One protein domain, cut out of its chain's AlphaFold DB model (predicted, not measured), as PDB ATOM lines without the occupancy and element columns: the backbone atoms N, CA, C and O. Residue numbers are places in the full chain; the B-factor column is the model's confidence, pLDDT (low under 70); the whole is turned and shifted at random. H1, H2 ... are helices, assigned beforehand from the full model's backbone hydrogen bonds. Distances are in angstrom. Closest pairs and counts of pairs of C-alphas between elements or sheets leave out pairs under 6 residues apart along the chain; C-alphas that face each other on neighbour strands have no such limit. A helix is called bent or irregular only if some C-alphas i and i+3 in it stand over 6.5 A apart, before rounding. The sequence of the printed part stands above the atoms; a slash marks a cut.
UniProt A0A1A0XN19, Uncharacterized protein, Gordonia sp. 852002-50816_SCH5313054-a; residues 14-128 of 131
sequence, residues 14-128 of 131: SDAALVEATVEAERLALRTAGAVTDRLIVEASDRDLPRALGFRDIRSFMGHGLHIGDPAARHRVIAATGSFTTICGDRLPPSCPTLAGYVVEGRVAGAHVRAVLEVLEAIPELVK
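What this domain is: This is residues 14 to 128 of the 131 residues of an uncharacterized protein of Gordonia sp. 852002-50816_SCH5313054-a (UniProt A0A1A0XN19). One long, nearly straight helix, H1, runs past a small group of short crossed helices in which H4 sits in the middle, with H3, H5 and H6 packed on it. The later part of H1 packs on this group, through H5 and H3, while residues 14 to 23 stick out at one end; residues 121 to 127, from the end of H6 into H7, stick out elsewhere. The printed part has 115 residues with seven named helices, H1 to H7 in order along the chain, and no named strand: the class is all helix. It is only just loose, close to compact, with a radius of gyration of the C-alphas of 16.1 A and spans of 52 by 43 by 26 A.

Where its parts are: H1, residues 15 to 46, was assigned as one helix by its hydrogen bonds but is bent: C-alphas 35 and 38 are 6.5 A apart. Its arms are H1a, residues 15 to 35, 29.6 A long from C-alpha 15 at (447.914, 663.622, 451.405), and H1b, residues 38 to 46, 12.3 A long. H2 is residues 49 to 52 and H3 residues 58 to 64. H4, residues 71 to 81, is 15.1 A long and begins with C-alpha 71 at (451.673, 637.333, 475.415). H5 is residues 97 to 104. H6, residues 110 to 122, is 18.5 A long, and H7, residues 125 to 128, ends with C-alpha 128 at (443.730, 618.156, 456.333).

How they stand to each other: H1a and H1b are near each other at a shallow tilt of 11 degrees. H1a touches H5 with residues 30 to 35 alone, opposite ways at a steep tilt of 54 degrees; the closest C-alphas, of Ala 35 and Val 104, are 4.6 A apart. H1b and H3 only just touch, with 3 pairs of C-alphas within 8 A, the closest those of Ser 45 and Ile 58 at 5.9 A. H3 and H4 form a helical hairpin at a steep tilt of 39 degrees, with the C-alphas of Arg 59 and Pro 71 closest at 5.4 A. H4 touches H5, closest at the C-alphas of Thr 81 and Ala 100, 4.3 A. H6 touches H4 with residues 110 to 114 alone, closest at the C-alphas of Val 77 and Gly 110, 6.2 A. H2 and H3 only just touch, with 3 pairs within 8 A, the closest the C-alphas of Pro 50 and Ile 58 at 5.7 A. H7 touches no helix. Every O i to N i+4 pair is within hydrogen-bond range in H1a, H1b, H3, H4, H5 and H6; H2 and H7 are too short for such a pair.

The domain as a whole: The C-alphas farthest apart are those of Ser 14 and Cys 88, 54.5 A. The printed part has no cut. The link from H4 to H5, residues 82 to 96, is long. Mean pLDDT of the printed part is 95.4, with residues 126 to 128 under 70.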
ATOM      1  N   SER A  14     452.012 666.225 451.987       95.31
ATOM      2  CA  SER A  14     450.854 666.088 451.099       95.31
ATOM      3  C   SER A  14     450.077 664.802 451.395       95.31
ATOM      4  O   SER A  14     450.672 663.794 451.771       95.31
ATOM      5  N   ASP A  15     448.767 664.793 451.147       97.25
ATOM      6  CA  ASP A  15     447.914 663.622 451.405       97.25
ATOM      7  C   ASP A  15     448.456 662.332 450.766       97.25
ATOM      8  O   ASP A  15     448.483 661.280 451.400       97.25
ATOM      9  N   ALA A  16     448.946 662.412 449.523       96.56
ATOM     10  CA  ALA A  16     449.519 661.265 448.820       96.56
ATOM     11  C   ALA A  16     450.777 660.726 449.523       96.56
ATOM     12  O   ALA A  16     450.883 659.524 449.764       96.56
ATOM     13  N   ALA A  17     451.695 661.614 449.910       94.69
ATOM     14  CA  ALA A  17     452.906 661.225 450.624       94.69
ATOM     15  C   ALA A  17     452.594 660.702 452.034       94.69
ATOM     16  O   ALA A  17     453.258 659.782 452.507       94.69
ATOM     17  N   LEU A  18     451.562 661.239 452.693       94.69
ATOM     18  CA  LEU A  18     451.123 660.778 454.008       94.69
ATOM     19  C   LEU A  18     450.576 659.347 453.946       94.69
ATOM     20  O   LEU A  18     450.897 658.525 454.806       94.69
ATOM     21  N   VAL A  19     449.786 659.028 452.917       97.19
ATOM     22  CA  VAL A  19     449.276 657.667 452.682       97.19
ATOM     23  C   VAL A  19     450.425 656.692 452.430       97.19
ATOM     24  O   VAL A  19     450.487 655.652 453.087       97.19
ATOM     25  N   GLU A  20     451.358 657.030 451.537       96.25
ATOM     26  CA  GLU A  20     452.528 656.188 451.252       96.25
ATOM     27  C   GLU A  20     453.384 655.959 452.504       96.25
ATOM     28  O   GLU A  20     453.702 654.817 452.843       96.25
ATOM     29  N   ALA A  21     453.688 657.029 453.245       93.69
ATOM     30  CA  ALA A  21     454.461 656.949 454.479       93.69
ATOM     31  C   ALA A  21     453.774 656.072 455.533       93.69
ATOM     32  O   ALA A  21     454.443 655.296 456.213       93.69
ATOM     33  N   THR A  22     452.445 656.149 455.646       94.88
ATOM     34  CA  THR A  22     451.672 655.330 456.592       94.88
ATOM     35  C   THR A  22     451.760 653.845 456.243       94.88
ATOM     36  O   THR A  22     452.000 653.018 457.125       94.88
ATOM     37  N   VAL A  23     451.615 653.492 454.960       96.69
ATOM     38  CA  VAL A  23     451.719 652.099 454.493       96.69
ATOM     39  C   VAL A  23     453.111 651.532 454.765       96.69
ATOM     40  O   VAL A  23     453.236 650.426 455.294       96.69
ATOM     41  N   GLU A  24     454.159 652.290 454.445       95.31
ATOM     42  CA  GLU A  24     455.537 651.841 454.650       95.31
ATOM     43  C   GLU A  24     455.912 651.765 456.133       95.31
ATOM     44  O   GLU A  24     456.559 650.800 456.551       95.31
ATOM     45  N   ALA A  25     455.468 652.723 456.953       94.62
ATOM     46  CA  ALA A  25     455.697 652.703 458.395       94.62
ATOM     47  C   ALA A  25     455.042 651.480 459.053       94.62
ATOM     48  O   ALA A  25     455.699 650.769 459.816       94.62
ATOM     49  N   GLU A  26     453.785 651.185 458.711       97.19
ATOM     50  CA  GLU A  26     453.082 650.017 459.246       97.19
ATOM     51  C   GLU A  26     453.748 648.716 458.788       97.19
ATOM     52  O   GLU A  26     454.046 647.835 459.598       97.19
ATOM     53  N   ARG A  27     454.084 648.603 457.497       97.06
ATOM     54  CA  ARG A  27     454.807 647.434 456.983       97.06
ATOM     55  C   ARG A  27     456.144 647.250 457.696       97.06
ATOM     56  O   ARG A  27     456.500 646.122 458.043       97.06
ATOM     57  N   LEU A  28     456.889 648.327 457.939       96.19
ATOM     58  CA  LEU A  28     458.152 648.277 458.671       96.19
ATOM     59  C   LEU A  28     457.953 647.841 460.128       96.19
ATOM     60  O   LEU A  28     458.737 647.024 460.619       96.19
ATOM     61  N   ALA A  29     456.906 648.319 460.804       96.19
ATOM     62  CA  ALA A  29     456.557 647.881 462.154       96.19
ATOM     63  C   ALA A  29     456.253 646.376 462.186       96.19
ATOM     64  O   ALA A  29     456.824 645.640 462.997       96.19
ATOM     65  N   LEU A  30     455.449 645.884 461.237       97.56
ATOM     66  CA  LEU A  30     455.137 644.461 461.094       97.56
ATOM     67  C   LEU A  30     456.390 643.616 460.825       97.56
ATOM     68  O   LEU A  30     456.592 642.593 461.484       97.56
ATOM     69  N   ARG A  31     457.270 644.062 459.919       96.50
ATOM     70  CA  ARG A  31     458.555 643.396 459.642       96.50
ATOM     71  C   ARG A  31     459.465 643.381 460.860       96.50
ATOM     72  O   ARG A  31     460.084 642.362 461.141       96.50
ATOM     73  N   THR A  32     459.545 644.480 461.598       96.94
ATOM     74  CA  THR A  32     460.363 644.565 462.817       96.94
ATOM     75  C   THR A  32     459.841 643.606 463.884       96.94
ATOM     76  O   THR A  32     460.612 642.903 464.540       96.94
ATOM     77  N   ALA A  33     458.522 643.505 464.021       96.00
ATOM     78  CA  ALA A  33     457.900 642.568 464.937       96.00
ATOM     79  C   ALA A  33     458.183 641.106 464.523       96.00
ATOM     80  O   ALA A  33     458.686 640.329 465.330       96.00
ATOM     81  N   GLY A  34     457.919 640.738 463.265       93.06
ATOM     82  CA  GLY A  34     458.021 639.355 462.779       93.06
ATOM     83  C   GLY A  34     459.438 638.867 462.452       93.06
ATOM     84  O   GLY A  34     459.832 637.767 462.827       93.06
ATOM     85  N   ALA A  35     460.231 639.672 461.748       93.38
ATOM     86  CA  ALA A  35     461.557 639.280 461.272       93.38
ATOM     87  C   ALA A  35     462.669 639.504 462.302       93.38
ATOM     88  O   ALA A  35     463.724 638.884 462.186       93.38
ATOM     89  N   VAL A  36     462.461 640.387 463.284       96.50
ATOM     90  CA  VAL A  36     463.477 640.719 464.295       96.50
ATOM     91  C   VAL A  36     463.018 640.263 465.671       96.50
ATOM     92  O   VAL A  36     463.608 639.348 466.242       96.50
ATOM     93  N   THR A  37     461.944 640.853 466.191       97.50
ATOM     94  CA  THR A  37     461.539 640.664 467.593       97.50
ATOM     95  C   THR A  37     461.132 639.221 467.879       97.50
ATOM     96  O   THR A  37     461.636 638.621 468.826       97.50
ATOM     97  N   ASP A  38     460.297 638.618 467.032       97.88
ATOM     98  CA  ASP A  38     459.859 637.232 467.217       97.88
ATOM     99  C   ASP A  38     461.034 636.244 467.155       97.88
ATOM    100  O   ASP A  38     461.080 635.301 467.942       97.88
ATOM    101  N   ARG A  39     462.037 636.481 466.296       96.62
ATOM    102  CA  ARG A  39     463.258 635.655 466.257       96.62
ATOM    103  C   ARG A  39     464.072 635.753 467.546       96.62
ATOM    104  O   ARG A  39     464.600 634.740 467.991       96.62
ATOM    105  N   LEU A  40     464.162 636.941 468.146       98.19
ATOM    106  CA  LEU A  40     464.830 637.127 469.438       98.19
ATOM    107  C   LEU A  40     464.069 636.428 470.572       98.19
ATOM    108  O   LEU A  40     464.692 635.839 471.450       98.19
ATOM    109  N   ILE A  41     462.734 636.454 470.537       98.38
ATOM    110  CA  ILE A  41     461.890 635.739 471.503       98.38
ATOM    111  C   ILE A  41     462.087 634.224 471.374       98.38
ATOM    112  O   ILE A  41     462.235 633.553 472.394       98.38
ATOM    113  N   VAL A  42     462.132 633.690 470.147       98.38
ATOM    114  CA  VAL A  42     462.426 632.266 469.916       98.38
ATOM    115  C   VAL A  42     463.799 631.899 470.469       98.38
ATOM    116  O   VAL A  42     463.899 630.959 471.246       98.38
ATOM    117  N   GLU A  43     464.836 632.676 470.159       97.94
ATOM    118  CA  GLU A  43     466.191 632.414 470.658       97.94
ATOM    119  C   GLU A  43     466.267 632.464 472.193       97.94
ATOM    120  O   GLU A  43     466.899 631.619 472.828       97.94
ATOM    121  N   ALA A  44     465.591 633.434 472.815       98.06
ATOM    122  CA  ALA A  44     465.509 633.516 474.268       98.06
ATOM    123  C   ALA A  44     464.801 632.294 474.872       98.06
ATOM    124  O   ALA A  44     465.211 631.819 475.931       98.06
ATOM    125  N   SER A  45     463.766 631.784 474.200       97.12
ATOM    126  CA  SER A  45     463.057 630.567 474.592       97.12
ATOM    127  C   SER A  45     463.936 629.321 474.452       97.12
ATOM    128  O   SER A  45     464.039 628.558 475.407       97.12
ATOM    129  N   ASP A  46     464.590 629.133 473.303       97.12
ATOM    130  CA  ASP A  46     465.444 627.970 473.012       97.12
ATOM    131  C   ASP A  46     466.614 627.857 474.002       97.12
ATOM    132  O   ASP A  46     467.036 626.764 474.371       97.12
ATOM    133  N   ARG A  47     467.111 629.002 474.477       95.69
ATOM    134  CA  ARG A  47     468.195 629.096 475.463       95.69
ATOM    135  C   ARG A  47     467.725 629.112 476.920       95.69
ATOM    136  O   ARG A  47     468.552 629.312 477.807       95.69
ATOM    137  N   ASP A  48     466.423 628.968 477.165       95.50
ATOM    138  CA  ASP A  48     465.795 629.031 478.494       95.50
ATOM    139  C   ASP A  48     466.162 630.308 479.293       95.50
ATOM    140  O   ASP A  48     466.193 630.328 480.527       95.50
ATOM    141  N   LEU A  49     466.426 631.423 478.591       97.75
ATOM    142  CA  LEU A  49     466.820 632.698 479.206       97.75
ATOM    143  C   LEU A  49     465.765 633.275 480.160       97.75
ATOM    144  O   LEU A  49     466.162 633.815 481.195       97.75
ATOM    145  N   PRO A  50     464.443 633.171 479.889       97.44
ATOM    146  CA  PRO A  50     463.428 633.617 480.836       97.44
ATOM    147  C   PRO A  50     463.632 633.048 482.242       97.44
ATOM    148  O   PRO A  50     463.554 633.807 483.207       97.44
ATOM    149  N   ARG A  51     463.965 631.756 482.373       96.00
ATOM    150  CA  ARG A  51     464.216 631.145 483.686       96.00
ATOM    151  C   ARG A  51     465.472 631.687 484.345       96.00
ATOM    152  O   ARG A  51     465.433 631.999 485.532       96.00
ATOM    153  N   ALA A  52     466.557 631.846 483.586       96.62
ATOM    154  CA  ALA A  52     467.799 632.433 484.093       96.62
ATOM    155  C   ALA A  52     467.604 633.870 484.620       96.62
ATOM    156  O   ALA A  52     468.313 634.299 485.526       96.62
ATOM    157  N   LEU A  53     466.616 634.592 484.086       96.75
ATOM    158  CA  LEU A  53     466.241 635.944 484.502       96.75
ATOM    159  C   LEU A  53     465.140 635.981 485.582       96.75
ATOM    160  O   LEU A  53     464.684 637.061 485.951       96.75
ATOM    161  N   GLY A  54     464.702 634.829 486.101       97.44
ATOM    162  CA  GLY A  54     463.698 634.739 487.168       97.44
ATOM    163  C   GLY A  54     462.238 634.771 486.702       97.44
ATOM    164  O   GLY A  54     461.328 634.805 487.532       97.44
ATOM    165  N   PHE A  55     461.975 634.724 485.395       98.25
ATOM    166  CA  PHE A  55     460.623 634.553 484.866       98.25
ATOM    167  C   PHE A  55     460.232 633.072 484.847       98.25
ATOM    168  O   PHE A  55     461.050 632.185 484.624       98.25
ATOM    169  N   ARG A  56     458.939 632.796 485.047       96.69
ATOM    170  CA  ARG A  56     458.414 631.420 485.087       96.69
ATOM    171  C   ARG A  56     458.542 630.693 483.746       96.69
ATOM    172  O   ARG A  56     458.837 629.502 483.717       96.69
ATOM    173  N   ASP A  57     458.232 631.396 482.662       97.00
ATOM    174  CA  ASP A  57     458.230 630.898 481.289       97.00
ATOM    175  C   ASP A  57     458.384 632.065 480.295       97.00
ATOM    176  O   ASP A  57     458.396 633.241 480.681       97.00
ATOM    177  N   ILE A  58     458.489 631.745 479.001       98.12
ATOM    178  CA  ILE A  58     458.645 632.743 477.935       98.12
ATOM    179  C   ILE A  58     457.475 633.734 477.876       98.12
ATOM    180  O   ILE A  58     457.689 634.926 477.679       98.12
ATOM    181  N   ARG A  59     456.238 633.289 478.128       98.06
ATOM    182  CA  ARG A  59     455.052 634.165 478.110       98.06
ATOM    183  C   ARG A  59     455.075 635.156 479.272       98.06
ATOM    184  O   ARG A  59     454.714 636.316 479.096       98.06
ATOM    185  N   SER A  60     455.542 634.726 480.445       98.00
ATOM    186  CA  SER A  60     455.761 635.601 481.594       98.00
ATOM    187  C   SER A  60     456.808 636.668 481.285       98.00
ATOM    188  O   SER A  60     456.596 637.820 481.660       98.00
ATOM    189  N   PHE A  61     457.895 636.309 480.593       98.44
ATOM    190  CA  PHE A  61     458.903 637.266 480.129       98.44
ATOM    191  C   PHE A  61     458.335 638.238 479.086       98.44
ATOM    192  O   PHE A  61     458.505 639.444 479.217       98.44
ATOM    193  N   MET A  62     457.582 637.742 478.104       98.38
ATOM    194  CA  MET A  62     456.916 638.577 477.100       98.38
ATOM    195  C   MET A  62     455.976 639.612 477.736       98.38
ATOM    196  O   MET A  62     456.018 640.783 477.372       98.38
ATOM    197  N   GLY A  63     455.148 639.202 478.700       98.31
ATOM    198  CA  GLY A  63     454.194 640.104 479.351       98.31
ATOM    199  C   GLY A  63     454.843 641.109 480.298       98.31
ATOM    200  O   GLY A  63     454.550 642.296 480.225       98.31
ATOM    201  N   HIS A  64     455.732 640.649 481.179       97.75
ATOM    202  CA  HIS A  64     456.285 641.500 482.237       97.75
ATOM    203  C   HIS A  64     457.598 642.177 481.841       97.75
ATOM    204  O   HIS A  64     457.825 643.317 482.221       97.75
ATOM    205  N   GLY A  65     458.466 641.476 481.108       97.12
ATOM    206  CA  GLY A  65     459.776 641.980 480.694       97.12
ATOM    207  C   GLY A  65     459.735 642.783 479.395       97.12
ATOM    208  O   GLY A  65     460.441 643.776 479.279       97.12
ATOM    209  N   LEU A  66     458.907 642.373 478.427       97.12
ATOM    210  CA  LEU A  66     458.789 643.053 477.127       97.12
ATOM    211  C   LEU A  66     457.529 643.918 476.994       97.12
ATOM    212  O   LEU A  66     457.343 644.555 475.961       97.12
ATOM    213  N   HIS A  67     456.657 643.934 478.007       97.50
ATOM    214  CA  HIS A  67     455.396 644.687 478.006       97.50
ATOM    215  C   HIS A  67     454.464 644.365 476.822       97.50
ATOM    216  O   HIS A  67     453.704 645.214 476.356       97.50
ATOM    217  N   ILE A  68     454.490 643.122 476.333       97.31
ATOM    218  CA  ILE A  68     453.567 642.663 475.291       97.31
ATOM    219  C   ILE A  68     452.175 642.511 475.911       97.31
ATOM    220  O   ILE A  68     451.989 641.715 476.827       97.31
ATOM    221  N   GLY A  69     451.195 643.255 475.385       96.62
ATOM    222  CA  GLY A  69     449.841 643.323 475.954       96.62
ATOM    223  C   GLY A  69     449.073 641.996 475.948       96.62
ATOM    224  O   GLY A  69     448.334 641.719 476.887       96.62
ATOM    225  N   ASP A  70     449.287 641.150 474.936       97.69
ATOM    226  CA  ASP A  70     448.749 639.784 474.896       97.69
ATOM    227  C   ASP A  70     449.859 638.766 474.568       97.69
ATOM    228  O   ASP A  70     450.082 638.406 473.400       97.69
ATOM    229  N   PRO A  71     450.596 638.298 475.592       97.88
ATOM    230  CA  PRO A  71     451.673 637.333 475.415       97.88
ATOM    231  C   PRO A  71     451.189 635.991 474.875       97.88
ATOM    232  O   PRO A  71     451.929 635.326 474.156       97.88
ATOM    233  N   ALA A  72     449.964 635.577 475.212       97.88
ATOM    234  CA  ALA A  72     449.424 634.293 474.787       97.88
ATOM    235  C   ALA A  72     449.107 634.306 473.288       97.88
ATOM    236  O   ALA A  72     449.554 633.418 472.557       97.88
ATOM    237  N   ALA A  73     448.413 635.345 472.813       97.19
ATOM    238  CA  ALA A  73     448.137 635.530 471.394       97.19
ATOM    239  C   ALA A  73     449.425 635.688 470.585       97.19
ATOM    240  O   ALA A  73     449.568 635.063 469.532       97.19
ATOM    241  N   ARG A  74     450.390 636.478 471.079       97.62
ATOM    242  CA  ARG A  74     451.673 636.653 470.386       97.62
ATOM    243  C   ARG A  74     452.482 635.358 470.356       97.62
ATOM    244  O   ARG A  74     452.995 635.001 469.303       97.62
ATOM    245  N   HIS A  75     452.545 634.617 471.462       98.19
ATOM    246  CA  HIS A  75     453.239 633.331 471.510       98.19
ATOM    247  C   HIS A  75     452.633 632.321 470.532       98.19
ATOM    248  O   HIS A  75     453.368 631.576 469.897       98.19
ATOM    249  N   ARG A  76     451.305 632.305 470.359       97.88
ATOM    250  CA  ARG A  76     450.646 631.431 469.378       97.88
ATOM    251  C   ARG A  76     451.072 631.736 467.938       97.88
ATOM    252  O   ARG A  76     451.308 630.808 467.175       97.88
ATOM    253  N   VAL A  77     451.208 633.017 467.590       98.12
ATOM    254  CA  VAL A  77     451.759 633.440 466.289       98.12
ATOM    255  C   VAL A  77     453.193 632.937 466.140       98.12
ATOM    256  O   VAL A  77     453.491 632.240 465.177       98.12
ATOM    257  N   ILE A  78     454.051 633.204 467.130       98.38
ATOM    258  CA  ILE A  78     455.463 632.795 467.118       98.38
ATOM    259  C   ILE A  78     455.610 631.274 467.015       98.38
ATOM    260  O   ILE A  78     456.433 630.799 466.243       98.38
ATOM    261  N   ALA A  79     454.806 630.502 467.742       97.94
ATOM    262  CA  ALA A  79     454.835 629.044 467.677       97.94
ATOM    263  C   ALA A  79     454.511 628.520 466.267       97.94
ATOM    264  O   ALA A  79     455.083 627.521 465.845       97.94
ATOM    265  N   ALA A  80     453.635 629.210 465.529       98.00
ATOM    266  CA  ALA A  80     453.257 628.812 464.180       98.00
ATOM    267  C   ALA A  80     454.255 629.261 463.096       98.00
ATOM    268  O   ALA A  80     454.453 628.576 462.089       98.00
ATOM    269  N   THR A  81     454.861 630.437 463.269       98.12
ATOM    270  CA  THR A  81     455.671 631.089 462.225       98.12
ATOM    271  C   THR A  81     457.165 631.138 462.530       98.12
ATOM    272  O   THR A  81     457.961 631.478 461.657       98.12
ATOM    273  N   GLY A  82     457.566 630.822 463.756       97.56
ATOM    274  CA  GLY A  82     458.952 630.805 464.203       97.56
ATOM    275  C   GLY A  82     459.687 629.539 463.774       97.56
ATOM    276  O   GLY A  82     459.110 628.461 463.679       97.56
ATOM    277  N   SER A  83     460.990 629.673 463.542       97.38
ATOM    278  CA  SER A  83     461.910 628.540 463.404       97.38
ATOM    279  C   SER A  83     462.586 628.325 464.754       97.38
ATOM    280  O   SER A  83     463.280 629.228 465.214       97.38
ATOM    281  N   PHE A  84     462.356 627.175 465.384       97.81
ATOM    282  CA  PHE A  84     462.897 626.813 466.701       97.81
ATOM    283  C   PHE A  84     464.129 625.922 466.563       97.81
ATOM    284  O   PHE A  84     464.386 625.369 465.492       97.81
ATOM    285  N   THR A  85     464.882 625.765 467.642       97.25
ATOM    286  CA  THR A  85     466.074 624.913 467.690       97.25
ATOM    287  C   THR A  85     465.754 623.607 468.415       97.25
ATOM    288  O   THR A  85     465.152 623.607 469.487       97.25
ATOM    289  N   THR A  86     466.124 622.470 467.825       94.44
ATOM    290  CA  THR A  86     465.961 621.158 468.461       94.44
ATOM    291  C   THR A  86     466.945 620.982 469.615       94.44
ATOM    292  O   THR A  86     467.953 621.678 469.715       94.44
ATOM    293  N   ILE A  87     466.716 619.956 470.438       91.00
ATOM    294  CA  ILE A  87     467.666 619.541 471.481       91.00
ATOM    295  C   ILE A  87     469.051 619.155 470.927       91.00
ATOM    296  O   ILE A  87     470.027 619.175 471.671       91.00
ATOM    297  N   CYS A  88     469.144 618.811 469.638       94.75
ATOM    298  CA  CYS A  88     470.399 618.485 468.958       94.75
ATOM    299  C   CYS A  88     471.089 619.722 468.355       94.75
ATOM    300  O   CYS A  88     472.197 619.601 467.842       94.75
ATOM    301  N   GLY A  89     470.456 620.899 468.411       94.44
ATOM    302  CA  GLY A  89     470.972 622.143 467.832       94.44
ATOM    303  C   GLY A  89     470.516 622.426 466.396       94.44
ATOM    304  O   GLY A  89     470.874 623.465 465.844       94.44
ATOM    305  N   ASP A  90     469.710 621.553 465.788       96.12
ATOM    306  CA  ASP A  90     469.210 621.749 464.422       96.12
ATOM    307  C   ASP A  90     468.061 622.761 464.378       96.12
ATOM    308  O   ASP A  90     467.241 622.831 465.293       96.12
ATOM    309  N   ARG A  91     467.941 623.519 463.282       95.50
ATOM    310  CA  ARG A  91     466.808 624.436 463.083       95.50
ATOM    311  C   ARG A  91     465.603 623.701 462.510       95.50
ATOM    312  O   ARG A  91     465.670 623.127 461.427       95.50
ATOM    313  N   LEU A  92     464.478 623.792 463.211       96.44
ATOM    314  CA  LEU A  92     463.180 623.333 462.737       96.44
ATOM    315  C   LEU A  92     462.571 624.362 461.779       96.44
ATOM    316  O   LEU A  92     462.623 625.570 462.061       96.44
ATOM    317  N   PRO A  93     461.968 623.915 460.663       95.75
ATOM    318  CA  PRO A  93     461.147 624.796 459.852       95.75
ATOM    319  C   PRO A  93     459.915 625.254 460.655       95.75
ATOM    320  O   PRO A  93     459.458 624.525 461.540       95.75
ATOM    321  N   PRO A  94     459.351 626.438 460.352       97.31
ATOM    322  CA  PRO A  94     458.077 626.857 460.929       97.31
ATOM    323  C   PRO A  94     456.967 625.843 460.651       97.31
ATOM    324  O   PRO A  94     456.957 625.229 459.584       97.31
ATOM    325  N   SER A  95     455.987 625.713 461.548       96.00
ATOM    326  CA  SER A  95     454.838 624.829 461.296       96.00
ATOM    327  C   SER A  95     453.945 625.346 460.164       96.00
ATOM    328  O   SER A  95     453.284 624.563 459.490       96.00
ATOM    329  N   CYS A  96     453.944 626.662 459.925       96.56
ATOM    330  CA  CYS A  96     453.260 627.305 458.805       96.56
ATOM    331  C   CYS A  96     454.256 628.118 457.945       96.56
ATOM    332  O   CYS A  96     454.262 629.350 458.034       96.56
ATOM    333  N   PRO A  97     455.096 627.480 457.099       96.56
ATOM    334  CA  PRO A  97     456.182 628.152 456.372       96.56
ATOM    335  C   PRO A  97     455.720 629.297 455.463       96.56
ATOM    336  O   PRO A  97     456.333 630.363 455.449       96.56
ATOM    337  N   THR A  98     454.608 629.117 454.742       96.44
ATOM    338  CA  THR A  98     454.047 630.159 453.864       96.44
ATOM    339  C   THR A  98     453.638 631.396 454.662       96.44
ATOM    340  O   THR A  98     453.956 632.525 454.290       96.44
ATOM    341  N   LEU A  99     452.967 631.187 455.796       96.56
ATOM    342  CA  LEU A  99     452.525 632.272 456.664       96.56
ATOM    343  C   LEU A  99     453.711 632.963 457.346       96.56
ATOM    344  O   LEU A  99     453.716 634.186 457.472       96.56
ATOM    345  N   ALA A 100     454.746 632.199 457.707       97.81
ATOM    346  CA  ALA A 100     456.003 632.733 458.216       97.81
ATOM    347  C   ALA A 100     456.685 633.677 457.214       97.81
ATOM    348  O   ALA A 100     457.125 634.758 457.606       97.81
ATOM    349  N   GLY A 101     456.705 633.318 455.925       97.75
ATOM    350  CA  GLY A 101     457.203 634.195 454.862       97.75
ATOM    351  C   GLY A 101     456.473 635.542 454.834       97.75
ATOM    352  O   GLY A 101     457.104 636.596 454.892       97.75
ATOM    353  N   TYR A 102     455.137 635.524 454.861       98.00
ATOM    354  CA  TYR A 102     454.343 636.755 454.871       98.00
ATOM    355  C   TYR A 102     454.532 637.605 456.133       98.00
ATOM    356  O   TYR A 102     454.513 638.835 456.040       98.00
ATOM    357  N   VAL A 103     454.737 636.982 457.296       97.94
ATOM    358  CA  VAL A 103     455.058 637.694 458.544       97.94
ATOM    359  C   VAL A 103     456.416 638.393 458.436       97.94
ATOM    360  O   VAL A 103     456.522 639.576 458.755       97.94
ATOM    361  N   VAL A 104     457.445 637.708 457.927       97.19
ATOM    362  CA  VAL A 104     458.792 638.281 457.732       97.19
ATOM    363  C   VAL A 104     458.788 639.430 456.715       97.19
ATOM    364  O   VAL A 104     459.521 640.410 456.872       97.19
ATOM    365  N   GLU A 105     457.938 639.348 455.692       97.12
ATOM    366  CA  GLU A 105     457.732 640.407 454.693       97.12
ATOM    367  C   GLU A 105     456.868 641.580 455.203       97.12
ATOM    368  O   GLU A 105     456.753 642.598 454.510       97.12
ATOM    369  N   GLY A 106     456.275 641.453 456.399       97.25
ATOM    370  CA  GLY A 106     455.356 642.428 456.999       97.25
ATOM    371  C   GLY A 106     454.044 642.572 456.238       97.25
ATOM    372  O   GLY A 106     453.432 643.632 456.261       97.25
ATOM    373  N   ARG A 107     453.630 641.527 455.519       97.19
ATOM    374  CA  ARG A 107     452.399 641.522 454.713       97.19
ATOM    375  C   ARG A 107     451.166 641.158 455.523       97.19
ATOM    376  O   ARG A 107     450.052 641.412 455.080       97.19
ATOM    377  N   VAL A 108     451.354 640.535 456.686       96.00
ATOM    378  CA  VAL A 108     450.265 640.111 457.567       96.00
ATOM    379  C   VAL A 108     450.574 640.472 459.016       96.00
ATOM    380  O   VAL A 108     451.667 640.224 459.520       96.00
ATOM    381  N   ALA A 109     449.582 641.043 459.696       96.12
ATOM    382  CA  ALA A 109     449.634 641.280 461.129       96.12
ATOM    383  C   ALA A 109     449.379 639.985 461.915       96.12
ATOM    384  O   ALA A 109     448.709 639.066 461.439       96.12
ATOM    385  N   GLY A 110     449.841 639.936 463.168       95.94
ATOM    386  CA  GLY A 110     449.652 638.765 464.033       95.94
ATOM    387  C   GLY A 110     448.178 638.390 464.250       95.94
ATOM    388  O   GLY A 110     447.861 637.213 464.390       95.94
ATOM    389  N   ALA A 111     447.258 639.359 464.216       96.44
ATOM    390  CA  ALA A 111     445.822 639.082 464.280       96.44
ATOM    391  C   ALA A 111     445.324 638.270 463.069       96.44
ATOM    392  O   ALA A 111     444.570 637.317 463.253       96.44
ATOM    393  N   HIS A 112     445.800 638.580 461.856       97.19
ATOM    394  CA  HIS A 112     445.478 637.801 460.657       97.19
ATOM    395  C   HIS A 112     446.064 636.394 460.732       97.19
ATOM    396  O   HIS A 112     445.378 635.436 460.397       97.19
ATOM    397  N   VAL A 113     447.296 636.252 461.234       97.56
ATOM    398  CA  VAL A 113     447.901 634.931 461.459       97.56
ATOM    399  C   VAL A 113     447.012 634.077 462.358       97.56
ATOM    400  O   VAL A 113     446.691 632.950 461.998       97.56
ATOM    401  N   ARG A 114     446.552 634.619 463.490       97.00
ATOM    402  CA  ARG A 114     445.651 633.891 464.396       97.00
ATOM    403  C   ARG A 114     444.343 633.490 463.726       97.00
ATOM    404  O   ARG A 114     443.955 632.340 463.864       97.00
ATOM    405  N   ALA A 115     443.720 634.392 462.972       97.19
ATOM    406  CA  ALA A 115     442.491 634.076 462.246       97.19
ATOM    407  C   ALA A 115     442.695 632.917 461.251       97.19
ATOM    408  O   ALA A 115     441.870 632.012 461.177       97.19
ATOM    409  N   VAL A 116     443.824 632.892 460.530       96.44
ATOM    410  CA  VAL A 116     444.179 631.761 459.652       96.44
ATOM    411  C   VAL A 116     444.341 630.472 460.460       96.44
ATOM    412  O   VAL A 116     443.797 629.445 460.067       96.44
ATOM    413  N   LEU A 117     445.045 630.509 461.597       95.44
ATOM    414  CA  LEU A 117     445.231 629.332 462.454       95.44
ATOM    415  C   LEU A 117     443.904 628.798 463.009       95.44
ATOM    416  O   LEU A 117     443.693 627.591 463.007       95.44
ATOM    417  N   GLU A 118     443.000 629.681 463.433       95.31
ATOM    418  CA  GLU A 118     441.657 629.317 463.904       95.31
ATOM    419  C   GLU A 118     440.854 628.605 462.805       95.31
ATOM    420  O   GLU A 118     440.223 627.580 463.064       95.31
ATOM    421  N   VAL A 119     440.933 629.091 461.560       93.94
ATOM    422  CA  VAL A 119     440.306 628.426 460.409       93.94
ATOM    423  C   VAL A 119     440.937 627.059 460.150       93.94
ATOM    424  O   VAL A 119     440.207 626.086 459.983       93.94
ATOM    425  N   LEU A 120     442.270 626.956 460.146       90.38
ATOM    426  CA  LEU A 120     442.974 625.688 459.912       90.38
ATOM    427  C   LEU A 120     442.663 624.642 460.990       90.38
ATOM    428  O   LEU A 120     442.537 623.458 460.686       90.38
ATOM    429  N   GLU A 121     442.512 625.060 462.245       89.88
ATOM    430  CA  GLU A 121     442.138 624.174 463.350       89.88
ATOM    431  C   GLU A 121     440.691 623.688 463.263       89.88
ATOM    432  O   GLU A 121     440.415 622.556 463.657       89.88
ATOM    433  N   ALA A 122     439.787 624.499 462.710       90.44
ATOM    434  CA  ALA A 122     438.391 624.126 462.505       90.44
ATOM    435  C   ALA A 122     438.187 623.109 461.366       90.44
ATOM    436  O   ALA A 122     437.117 622.502 461.277       90.44
ATOM    437  N   ILE A 123     439.186 622.902 460.497       87.81
ATOM    438  CA  ILE A 123     439.120 621.888 459.439       87.81
ATOM    439  C   ILE A 123     439.175 620.494 460.087       87.81
ATOM    440  O   ILE A 123     440.136 620.190 460.799       87.81
ATOM    441  N   PRO A 124     438.196 619.605 459.838       88.00
ATOM    442  CA  PRO A 124     438.248 618.234 460.336       88.00
ATOM    443  C   PRO A 124     439.497 617.497 459.835       88.00
ATOM    444  O   PRO A 124     439.849 617.597 458.660       88.00
ATOM    445  N   GLU A 125     440.124 616.692 460.698       76.12
ATOM    446  CA  GLU A 125     441.368 615.953 460.394       76.12
ATOM    447  C   GLU A 125     441.300 615.130 459.098       76.12
ATOM    448  O   GLU A 125     442.282 615.035 458.366       76.12
ATOM    449  N   LEU A 126     440.119 614.605 458.753       66.12
ATOM    450  CA  LEU A 126     439.905 613.827 457.529       66.12
ATOM    451  C   LEU A 126     440.173 614.626 456.234       66.12
ATOM    452  O   LEU A 126     440.425 614.031 455.190       66.12
ATOM    453  N   VAL A 127     440.097 615.960 456.288       65.62
ATOM    454  CA  VAL A 127     440.269 616.864 455.137       65.62
ATOM    455  C   VAL A 127     441.673 617.483 455.101       65.62
ATOM    456  O   VAL A 127     442.161 617.806 454.020       65.62
ATOM    457  N   LYS A 128     442.371 617.581 456.244       60.03
ATOM    458  CA  LYS A 128     443.730 618.156 456.333       60.03
ATOM    459  C   LYS A 128     444.778 617.398 455.515       60.03
ATOM    460  O   LYS A 128     445.800 617.967 455.173       60.03
TER     461      LYS A 128